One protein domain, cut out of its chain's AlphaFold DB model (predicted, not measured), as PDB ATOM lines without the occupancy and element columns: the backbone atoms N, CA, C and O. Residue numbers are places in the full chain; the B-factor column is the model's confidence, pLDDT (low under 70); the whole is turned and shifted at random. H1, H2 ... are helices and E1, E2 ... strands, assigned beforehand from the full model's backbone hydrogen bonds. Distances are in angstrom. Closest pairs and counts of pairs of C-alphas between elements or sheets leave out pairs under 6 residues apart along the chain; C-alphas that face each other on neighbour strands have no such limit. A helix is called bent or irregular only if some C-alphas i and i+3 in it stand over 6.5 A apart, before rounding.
ATOM      1  N   ILE A  55     183.092 204.875 174.421       95.06
ATOM      2  CA  ILE A  55     181.901 204.045 174.216       95.06
ATOM      3  C   ILE A  55     180.809 204.450 175.212       95.06
ATOM      4  O   ILE A  55     179.645 204.585 174.832       95.06
ATOM      5  N   PHE A  56     181.177 204.668 176.477       94.50
ATOM      6  CA  PHE A  56     180.253 205.143 177.504       94.50
ATOM      7  C   PHE A  56     179.738 206.555 177.224       94.50
ATOM      8  O   PHE A  56     178.560 206.810 177.460       94.50
ATOM      9  N   ASP A  57     180.564 207.442 176.668       95.00
ATOM     10  CA  ASP A  57     180.145 208.774 176.227       95.00
ATOM     11  C   ASP A  57     178.961 208.690 175.262       95.00
ATOM     12  O   ASP A  57     177.978 209.408 175.439       95.00
ATOM     13  N   VAL A  58     179.009 207.764 174.293       95.56
ATOM     14  CA  VAL A  58     177.888 207.513 173.378       95.56
ATOM     15  C   VAL A  58     176.666 207.030 174.142       95.56
ATOM     16  O   VAL A  58     175.611 207.639 174.027       95.56
ATOM     17  N   PHE A  59     176.771 205.993 174.975       96.50
ATOM     18  CA  PHE A  59     175.601 205.511 175.723       96.50
ATOM     19  C   PHE A  59     174.981 206.566 176.654       96.50
ATOM     20  O   PHE A  59     173.784 206.501 176.931       96.50
ATOM     21  N   ASN A  60     175.766 207.551 177.097       96.00
ATOM     22  CA  ASN A  60     175.321 208.655 177.944       96.00
ATOM     23  C   ASN A  60     174.744 209.857 177.172       96.00
ATOM     24  O   ASN A  60     174.244 210.793 177.807       96.00
ATOM     25  N   MET A  61     174.763 209.846 175.834       95.31
ATOM     26  CA  MET A  61     174.161 210.907 175.019       95.31
ATOM     27  C   MET A  61     172.652 211.047 175.311       95.31
ATOM     28  O   MET A  61     171.985 210.038 175.577       95.31
ATOM     29  N   PRO A  62     172.078 212.270 175.279       96.25
ATOM     30  CA  PRO A  62     170.665 212.510 175.588       96.25
ATOM     31  C   PRO A  62     169.683 211.637 174.800       96.25
ATOM     32  O   PRO A  62     168.652 211.243 175.348       96.25
ATOM     33  N   GLU A  63     170.028 211.317 173.554       95.56
ATOM     34  CA  GLU A  63     169.242 210.513 172.621       95.56
ATOM     35  C   GLU A  63     169.209 209.025 173.010       95.56
ATOM     36  O   GLU A  63     168.240 208.335 172.699       95.56
ATOM     37  N   TYR A  64     170.234 208.525 173.715       97.00
ATOM     38  CA  TYR A  64     170.409 207.093 173.996       97.00
ATOM     39  C   TYR A  64     170.265 206.721 175.473       97.00
ATOM     40  O   TYR A  64     169.736 205.656 175.787       97.00
ATOM     41  N   ARG A  65     170.666 207.600 176.399       96.81
ATOM     42  CA  ARG A  65     170.758 207.304 177.844       96.81
ATOM     43  C   ARG A  65     169.452 206.853 178.502       96.81
ATOM     44  O   ARG A  65     169.459 206.226 179.558       96.81
ATOM     45  N   ASN A  66     168.317 207.212 177.904       97.25
ATOM     46  CA  ASN A  66     166.994 206.886 178.429       97.25
ATOM     47  C   ASN A  66     166.386 205.615 177.822       97.25
ATOM     48  O   ASN A  66     165.363 205.164 178.335       97.25
ATOM     49  N   ILE A  67     167.017 205.036 176.796       98.19
ATOM     50  CA  ILE A  67     166.591 203.787 176.161       98.19
ATOM     51  C   ILE A  67     166.758 202.630 177.152       98.19
ATOM     52  O   ILE A  67     167.816 202.456 177.761       98.19
ATOM     53  N   GLU A  68     165.710 201.825 177.301       97.56
ATOM     54  CA  GLU A  68     165.659 200.740 178.281       97.56
ATOM     55  C   GLU A  68     166.690 199.643 177.976       97.56
ATOM     56  O   GLU A  68     167.403 199.175 178.860       97.56
ATOM     57  N   GLU A  69     166.867 199.283 176.709       97.19
ATOM     58  CA  GLU A  69     167.866 198.310 176.268       97.19
ATOM     59  C   GLU A  69     169.304 198.792 176.488       97.19
ATOM     60  O   GLU A  69     170.178 197.969 176.762       97.19
ATOM     61  N   VAL A  70     169.556 200.106 176.425       97.38
ATOM     62  CA  VAL A  70     170.862 200.688 176.774       97.38
ATOM     63  C   VAL A  70     171.109 200.540 178.271       97.38
ATOM     64  O   VAL A  70     172.147 200.013 178.659       97.38
ATOM     65  N   LYS A  71     170.146 200.904 179.123       96.25
ATOM     66  CA  LYS A  71     170.276 200.741 180.583       96.25
ATOM     67  C   LYS A  71     170.520 199.285 180.974       96.25
ATOM     68  O   LYS A  71     171.463 199.001 181.708       96.25
ATOM     69  N   ASN A  72     169.736 198.361 180.418       94.44
ATOM     70  CA  ASN A  72     169.878 196.927 180.670       94.44
ATOM     71  C   ASN A  72     171.225 196.371 180.177       94.44
ATOM     72  O   ASN A  72     171.822 195.515 180.834       94.44
ATOM     73  N   LEU A  73     171.732 196.863 179.040       93.50
ATOM     74  CA  LEU A  73     173.061 196.515 178.538       93.50
ATOM     75  C   LEU A  73     174.153 196.940 179.525       93.50
ATOM     76  O   LEU A  73     175.034 196.136 179.834       93.50
ATOM     77  N   LEU A  74     174.099 198.187 180.002       92.62
ATOM     78  CA  LEU A  74     175.088 198.737 180.931       92.62
ATOM     79  C   LEU A  74     175.017 198.047 182.297       92.62
ATOM     80  O   LEU A  74     176.046 197.657 182.840       92.62
ATOM     81  N   GLU A  75     173.817 197.776 182.808       90.50
ATOM     82  CA  GLU A  75     173.648 197.021 184.049       90.50
ATOM     83  C   GLU A  75     174.208 195.594 183.923       90.50
ATOM     84  O   GLU A  75     174.901 195.101 184.819       90.50
ATOM     85  N   MET A  76     173.951 194.913 182.800       87.06
ATOM     86  CA  MET A  76     174.560 193.610 182.533       87.06
ATOM     87  C   MET A  76     176.083 193.728 182.440       87.06
ATOM     88  O   MET A  76     176.779 192.858 182.969       87.06
ATOM     89  N   PHE A  77     176.606 194.759 181.774       86.75
ATOM     90  CA  PHE A  77     178.042 194.996 181.682       86.75
ATOM     91  C   PHE A  77     178.658 195.110 183.080       86.75
ATOM     92  O   PHE A  77     179.592 194.365 183.381       86.75
ATOM     93  N   ASP A  78     178.076 195.918 183.964       83.50
ATOM     94  CA  ASP A  78     178.549 196.098 185.338       83.50
ATOM     95  C   ASP A  78     178.483 194.795 186.150       83.50
ATOM     96  O   ASP A  78     179.460 194.397 186.797       83.50
ATOM     97  N   ARG A  79     177.356 194.072 186.069       79.50
ATOM     98  CA  ARG A  79     177.136 192.819 186.812       79.50
ATOM     99  C   ARG A  79     178.026 191.676 186.331       79.50
ATOM    100  O   ARG A  79     178.627 190.974 187.146       79.50
ATOM    101  N   GLN A  80     178.069 191.434 185.020       69.31
ATOM    102  CA  GLN A  80     178.731 190.262 184.440       69.31
ATOM    103  C   GLN A  80     180.215 190.481 184.198       69.31
ATOM    104  O   GLN A  80     180.997 189.533 184.329       69.31
ATOM    105  N   CYS A  81     180.628 191.700 183.848       59.94
ATOM    106  CA  CYS A  81     182.036 191.914 183.574       59.94
ATOM    107  C   CYS A  81     182.844 191.946 184.857       59.94
ATOM    108  O   CYS A  81     183.997 191.514 184.782       59.94
ATOM    109  N   GLN A  82     182.271 192.366 186.007       54.06
ATOM    110  CA  GLN A  82     183.026 192.710 187.222       54.06
ATOM    111  C   GLN A  82     184.408 193.190 186.797       54.06
ATOM    112  O   GLN A  82     185.364 192.456 187.029       54.06
ATOM    113  N   PHE A  83     184.490 194.256 185.989       56.53
ATOM    114  CA  PHE A  83     185.747 194.704 185.391       56.53
ATOM    115  C   PHE A  83     186.768 194.734 186.522       56.53
ATOM    116  O   PHE A  83     186.662 195.551 187.434       56.53
ATOM    117  N   GLN A  84     187.681 193.757 186.565       53.25
ATOM    118  CA  GLN A  84     188.552 193.592 187.726       53.25
ATOM    119  C   GLN A  84     189.735 194.527 187.529       53.25
ATOM    120  O   GLN A  84     190.888 194.099 187.580       53.25
ATOM    121  N   SER A  85     189.434 195.804 187.271       44.47
ATOM    122  CA  SER A  85     190.359 196.915 187.397       44.47
ATOM    123  C   SER A  85     190.973 196.801 188.783       44.47
ATOM    124  O   SER A  85     190.329 197.047 189.796       44.47
ATOM    125  N   GLY A  86     192.200 196.284 188.832       43.34
ATOM    126  CA  GLY A  86     192.939 196.100 190.075       43.34
ATOM    127  C   GLY A  86     193.179 194.660 190.532       43.34
ATOM    128  O   GLY A  86     194.079 194.475 191.356       43.34
ATOM    129  N   TYR A 124     187.338 179.005 171.821       95.12
ATOM    130  CA  TYR A 124     186.732 179.849 170.791       95.12
ATOM    131  C   TYR A 124     185.887 180.948 171.434       95.12
ATOM    132  O   TYR A 124     185.055 180.654 172.293       95.12
ATOM    133  N   VAL A 125     186.052 182.186 170.978       91.12
ATOM    134  CA  VAL A 125     185.225 183.320 171.395       91.12
ATOM    135  C   VAL A 125     184.741 184.065 170.157       91.12
ATOM    136  O   VAL A 125     185.499 184.315 169.220       91.12
ATOM    137  N   MET A 126     183.459 184.410 170.140       84.00
ATOM    138  CA  MET A 126     182.870 185.270 169.118       84.00
ATOM    139  C   MET A 126     182.713 186.680 169.691       84.00
ATOM    140  O   MET A 126     182.369 186.803 170.866       84.00
ATOM    141  N   SER A 127     182.951 187.716 168.882       81.94
ATOM    142  CA  SER A 127     182.591 189.097 169.228       81.94
ATOM    143  C   SER A 127     181.330 189.527 168.458       81.94
ATOM    144  O   SER A 127     181.303 189.388 167.228       81.94
ATOM    145  N   PRO A 128     180.265 190.011 169.131       81.25
ATOM    146  CA  PRO A 128     180.126 190.150 170.580       81.25
ATOM    147  C   PRO A 128     179.880 188.776 171.249       81.25
ATOM    148  O   PRO A 128     179.452 187.831 170.575       81.25
ATOM    149  N   PRO A 129     180.161 188.639 172.558       80.69
ATOM    150  CA  PRO A 129     180.026 187.372 173.277       80.69
ATOM    151  C   PRO A 129     178.558 186.937 173.397       80.69
ATOM    152  O   PRO A 129     177.643 187.749 173.313       80.69
ATOM    153  N   ASN A 130     178.305 185.647 173.642       79.75
ATOM    154  CA  ASN A 130     176.935 185.109 173.684       79.75
ATOM    155  C   ASN A 130     176.043 185.750 174.761       79.75
ATOM    156  O   ASN A 130     174.832 185.801 174.570       79.75
ATOM    157  N   CYS A 131     176.606 186.268 175.858       77.75
ATOM    158  CA  CYS A 131     175.826 187.017 176.848       77.75
ATOM    159  C   CYS A 131     175.185 188.290 176.265       77.75
ATOM    160  O   CYS A 131     174.152 188.726 176.754       77.75
ATOM    161  N   PHE A 132     175.729 188.831 175.171       81.69
ATOM    162  CA  PHE A 132     175.195 189.993 174.455       81.69
ATOM    163  C   PHE A 132     174.153 189.613 173.394       81.69
ATOM    164  O   PHE A 132     173.569 190.487 172.755       81.69
ATOM    165  N   ALA A 133     173.896 188.317 173.181       82.50
ATOM    166  CA  ALA A 133     173.019 187.858 172.109       82.50
ATOM    167  C   ALA A 133     171.582 188.386 172.247       82.50
ATOM    168  O   ALA A 133     170.977 188.719 171.231       82.50
ATOM    169  N   ALA A 134     171.070 188.518 173.477       87.31
ATOM    170  CA  ALA A 134     169.724 189.029 173.744       87.31
ATOM    171  C   ALA A 134     169.536 190.490 173.294       87.31
ATOM    172  O   ALA A 134     168.469 190.862 172.823       87.31
ATOM    173  N   PHE A 135     170.595 191.297 173.367       91.69
ATOM    174  CA  PHE A 135     170.567 192.715 173.002       91.69
ATOM    175  C   PHE A 135     170.732 192.943 171.500       91.69
ATOM    176  O   PHE A 135     170.348 193.981 170.966       91.69
ATOM    177  N   ARG A 136     171.301 191.963 170.792       90.75
ATOM    178  CA  ARG A 136     171.699 192.114 169.394       90.75
ATOM    179  C   ARG A 136     170.543 192.518 168.483       90.75
ATOM    180  O   ARG A 136     170.747 193.351 167.609       90.75
ATOM    181  N   GLN A 137     169.359 191.936 168.681       91.69
ATOM    182  CA  GLN A 137     168.187 192.247 167.859       91.69
ATOM    183  C   GLN A 137     167.821 193.732 167.939       91.69
ATOM    184  O   GLN A 137     167.528 194.325 166.910       91.69
ATOM    185  N   PHE A 138     167.888 194.320 169.133       95.44
ATOM    186  CA  PHE A 138     167.622 195.740 169.337       95.44
ATOM    187  C   PHE A 138     168.725 196.613 168.726       95.44
ATOM    188  O   PHE A 138     168.439 197.486 167.914       95.44
ATOM    189  N   PHE A 139     169.997 196.368 169.061       95.25
ATOM    190  CA  PHE A 139     171.094 197.235 168.609       95.25
ATOM    191  C   PHE A 139     171.354 197.165 167.100       95.25
ATOM    192  O   PHE A 139     171.824 198.140 166.518       95.25
ATOM    193  N   ASP A 140     171.039 196.046 166.440       92.06
ATOM    194  CA  ASP A 140     171.171 195.940 164.983       92.06
ATOM    195  C   ASP A 140     170.141 196.801 164.217       92.06
ATOM    196  O   ASP A 140     170.381 197.070 163.038       92.06
ATOM    197  N   THR A 141     169.049 197.259 164.855       93.31
ATOM    198  CA  THR A 141     168.045 198.160 164.244       93.31
ATOM    199  C   THR A 141     168.273 199.643 164.543       93.31
ATOM    200  O   THR A 141     167.598 200.484 163.952       93.31
ATOM    201  N   GLN A 142     169.211 199.973 165.434       94.62
ATOM    202  CA  GLN A 142     169.513 201.358 165.796       94.62
ATOM    203  C   GLN A 142     170.364 202.054 164.732       94.62
ATOM    204  O   GLN A 142     170.882 201.429 163.796       94.62
ATOM    205  N   ASP A 143     170.545 203.366 164.892       92.81
ATOM    206  CA  ASP A 143     171.490 204.103 164.069       92.81
ATOM    207  C   ASP A 143     172.923 203.555 164.218       92.81
ATOM    208  O   ASP A 143     173.276 202.783 165.116       92.81
ATOM    209  N   PHE A 144     173.775 203.945 163.274       90.75
ATOM    210  CA  PHE A 144     175.110 203.381 163.156       90.75
ATOM    211  C   PHE A 144     176.016 203.673 164.350       90.75
ATOM    212  O   PHE A 144     176.866 202.837 164.657       90.75
ATOM    213  N   LEU A 145     175.848 204.821 165.004       93.50
ATOM    214  CA  LEU A 145     176.672 205.216 166.133       93.50
ATOM    215  C   LEU A 145     176.366 204.320 167.333       93.50
ATOM    216  O   LEU A 145     177.272 203.655 167.844       93.50
ATOM    217  N   LEU A 146     175.088 204.214 167.708       95.12
ATOM    218  CA  LEU A 146     174.664 203.380 168.835       95.12
ATOM    219  C   LEU A 146     174.951 201.892 168.585       95.12
ATOM    220  O   LEU A 146     175.452 201.184 169.462       95.12
ATOM    221  N   ARG A 147     174.711 201.416 167.357       94.81
ATOM    222  CA  ARG A 147     175.061 200.050 166.949       94.81
ATOM    223  C   ARG A 147     176.559 199.787 167.083       94.81
ATOM    224  O   ARG A 147     176.956 198.757 167.627       94.81
ATOM    225  N   SER A 148     177.399 200.698 166.592       94.25
ATOM    226  CA  SER A 148     178.857 200.554 166.666       94.25
ATOM    227  C   SER A 148     179.351 200.558 168.112       94.25
ATOM    228  O   SER A 148     180.201 199.737 168.456       94.25
ATOM    229  N   ALA A 149     178.770 201.399 168.975       95.50
ATOM    230  CA  ALA A 149     179.082 201.431 170.404       95.50
ATOM    231  C   ALA A 149     178.778 200.086 171.093       95.50
ATOM    232  O   ALA A 149     179.611 199.575 171.839       95.50
ATOM    233  N   PHE A 150     177.646 199.446 170.776       95.56
ATOM    234  CA  PHE A 150     177.305 198.108 171.281       95.56
ATOM    235  C   PHE A 150     178.347 197.043 170.911       95.56
ATOM    236  O   PHE A 150     178.822 196.297 171.773       95.56
ATOM    237  N   TYR A 151     178.743 196.975 169.637       94.69
ATOM    238  CA  TYR A 151     179.759 196.014 169.206       94.69
ATOM    239  C   TYR A 151     181.148 196.342 169.774       94.69
ATOM    240  O   TYR A 151     181.908 195.423 170.093       94.69
ATOM    241  N   ALA A 152     181.479 197.626 169.934       94.69
ATOM    242  CA  ALA A 152     182.716 198.060 170.566       94.69
ATOM    243  C   ALA A 152     182.760 197.666 172.051       94.69
ATOM    244  O   ALA A 152     183.769 197.108 172.485       94.69
ATOM    245  N   LEU A 153     181.661 197.836 172.799       94.12
ATOM    246  CA  LEU A 153     181.546 197.379 174.190       94.12
ATOM    247  C   LEU A 153     181.783 195.866 174.290       94.12
ATOM    248  O   LEU A 153     182.538 195.406 175.145       94.12
ATOM    249  N   GLY A 154     181.220 195.092 173.355       92.81
ATOM    250  CA  GLY A 154     181.438 193.648 173.265       92.81
ATOM    251  C   GLY A 154     182.917 193.247 173.179       92.81
ATOM    252  O   GLY A 154     183.307 192.238 173.774       92.81
ATOM    253  N   ASN A 155     183.766 194.045 172.520       94.56
ATOM    254  CA  ASN A 155     185.207 193.780 172.455       94.56
ATOM    255  C   ASN A 155     185.876 193.876 173.836       94.56
ATOM    256  O   ASN A 155     186.715 193.039 174.157       94.56
ATOM    257  N   TYR A 156     185.478 194.815 174.693       92.88
ATOM    258  CA  TYR A 156     186.040 194.935 176.047       92.88
ATOM    259  C   TYR A 156     185.707 193.731 176.931       92.88
ATOM    260  O   TYR A 156     186.520 193.282 177.735       92.88
ATOM    261  N   ILE A 157     184.546 193.125 176.724       89.62
ATOM    262  CA  ILE A 157     184.125 191.926 177.456       89.62
ATOM    263  C   ILE A 157     184.887 190.704 176.975       89.62
ATOM    264  O   ILE A 157     185.355 189.893 177.777       89.62
ATOM    265  N   VAL A 158     185.046 190.583 175.655       92.19
ATOM    266  CA  VAL A 158     185.915 189.568 175.058       92.19
ATOM    267  C   VAL A 158     187.331 189.711 175.614       92.19
ATOM    268  O   VAL A 158     187.921 188.705 176.000       92.19
ATOM    269  N   ALA A 159     187.848 190.936 175.744       92.62
ATOM    270  CA  ALA A 159     189.156 191.207 176.336       92.62
ATOM    271  C   ALA A 159     189.264 190.657 177.767       92.62
ATOM    272  O   ALA A 159     190.212 189.938 178.084       92.62
ATOM    273  N   GLU A 160     188.284 190.941 178.628       88.88
ATOM    274  CA  GLU A 160     188.264 190.436 180.006       88.88
ATOM    275  C   GLU A 160     188.143 188.906 180.070       88.88
ATOM    276  O   GLU A 160     188.826 188.255 180.868       88.88
ATOM    277  N   PHE A 161     187.342 188.298 179.191       89.06
ATOM    278  CA  PHE A 161     187.270 186.842 179.069       89.06
ATOM    279  C   PHE A 161     188.622 186.239 178.661       89.06
ATOM    280  O   PHE A 161     189.071 185.248 179.249       89.06
ATOM    281  N   VAL A 162     189.299 186.842 177.677       92.62
ATOM    282  CA  VAL A 162     190.619 186.404 177.207       92.62
ATOM    283  C   VAL A 162     191.640 186.504 178.340       92.62
ATOM    284  O   VAL A 162     192.313 185.509 178.608       92.62
ATOM    285  N   LYS A 163     191.692 187.631 179.070       90.75
ATOM    286  CA  LYS A 163     192.606 187.831 180.215       90.75
ATOM    287  C   LYS A 163     192.482 186.740 181.280       90.75
ATOM    288  O   LYS A 163     193.466 186.386 181.926       90.75
ATOM    289  N   ARG A 164     191.280 186.195 181.481       87.06
ATOM    290  CA  ARG A 164     191.027 185.100 182.433       87.06
ATOM    291  C   ARG A 164     191.367 183.731 181.847       87.06
ATOM    292  O   ARG A 164     191.810 182.849 182.573       87.06
ATOM    293  N   THR A 165     191.176 183.550 180.545       91.25
ATOM    294  CA  THR A 165     191.254 182.234 179.895       91.25
ATOM    295  C   THR A 165     192.657 181.889 179.414       91.25
ATOM    296  O   THR A 165     193.080 180.738 179.544       91.25
ATOM    297  N   TYR A 166     193.400 182.869 178.894       93.88
ATOM    298  CA  TYR A 166     194.682 182.617 178.237       93.88
ATOM    299  C   TYR A 166     195.779 182.115 179.181       93.88
ATOM    300  O   TYR A 166     196.819 181.682 178.728       93.88
ATOM    301  N   PHE A 167     195.561 182.097 180.495       91.12
ATOM    302  CA  PHE A 167     196.482 181.514 181.466       91.12
ATOM    303  C   PHE A 167     196.381 179.985 181.518       91.12
ATOM    304  O   PHE A 167     197.253 179.329 182.075       91.12
ATOM    305  N   PHE A 168     195.324 179.418 180.934       90.75
ATOM    306  CA  PHE A 168     195.024 177.991 181.008       90.75
ATOM    307  C   PHE A 168     195.016 177.300 179.643       90.75
ATOM    308  O   PHE A 168     195.224 176.093 179.576       90.75
ATOM    309  N   LYS A 169     194.719 178.034 178.563       95.12
ATOM    310  CA  LYS A 169     194.704 177.512 177.187       95.12
ATOM    311  C   LYS A 169     194.752 178.634 176.150       95.12
ATOM    312  O   LYS A 169     194.368 179.756 176.483       95.12
ATOM    313  N   PRO A 170     195.163 178.357 174.898       97.56
ATOM    314  CA  PRO A 170     195.100 179.332 173.813       97.56
ATOM    315  C   PRO A 170     193.687 179.878 173.612       97.56
ATOM    316  O   PRO A 170     192.707 179.153 173.799       97.56
TER     317      PRO A 170
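This is residues 55 to 86 and 124 to 170 of the 302 residues of an uncharacterized protein of Homalodisca liturata (UniProt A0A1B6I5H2). Three helices, H2, H3 and H4, make a small up-and-down bundle, their centres forming a triangle; H4 is the longest, and residues 163 to 169, of which 163 to 165 belong to H4, stick out past the rest. The short helix H1 packs on H4 near that helix's beginning, and the small strand E1 comes near H4 farther along. The printed part has 79 residues, with four named helices and one named strand in the order H1, H2, E1, H3, H4, and the class is mostly helix. It is compact, with a radius of gyration of the C-alphas of 13.2 A, yet elongated in outline, spanning 42 by 26 by 17 A.

Start at H1, residues 55 to 59, and look across to H4, residues 144 to 165: they touch, H4 with residues 145 to 153 alone, and their closest C-alphas, those of Ile 55 and Ala 149, are 5.4 A apart. H2, residues 68 to 81, is close to H1 but not clearly touching; the closest C-alphas, those of Phe 59 and Val 70, are 6.8 A apart. H2, H3, residues 130 to 139, and H4 form the bundle, up and down, each running against the one before it. H2 touches H3 with residues 69 to 73 alone, closest at the C-alphas of Glu 69 and Phe 135, 7.0 A apart, at a shallow tilt of 16 degrees, opposite ways. H2 and H4 are close but not clearly touching, 6.5 A between the closest C-alphas, those of Cys 81 and Ile 157; they run the same way at a shallow tilt of 14 degrees. H3 and H4 form a helical hairpin: they touch, H4 with residues 146 to 154 alone, closest at the C-alphas of Phe 139 and Arg 147, 5.1 A apart, and run opposite ways at a shallow tilt of 3 degrees. E1, residues 124 to 126, pairs with no named strand; its closest C-alpha to H4 is that of Val 125, 7.3 A from that of Val 158. In H1 and H2 every O i to N i+4 pair is within hydrogen-bond range; in H4 17 of 18 are, and in H3 2 of 6, beside 5 of 7 O i to N i+3 pairs.

Find C-alpha 55 at (181.901, 204.045, 174.216), where H1 begins. H2 runs 19.3 A from C-alpha 68 to C-alpha 81. E1 begins at C-alpha 124, at (186.732, 179.849, 170.791). H3, 14.4 A long, is irregular: C-alphas 131 and 134 are 7.1 A apart. H4 runs 31.4 A and ends at C-alpha 165, at (191.254, 182.234, 179.895).

Look for the two C-alphas farthest apart, those of Pro 62 and Phe 168, at 42.6 A. Residues 87 to 123 are not printed, and C-alphas 86 and 124 are 26.0 A apart across this cut, in the link from H2 to E1. Of the links printed whole, E1 to H3 and H3 to H4 are tight and H1 to H2 is short. Mean pLDDT of the printed part is 88.5; residues 80 to 86 are under 70.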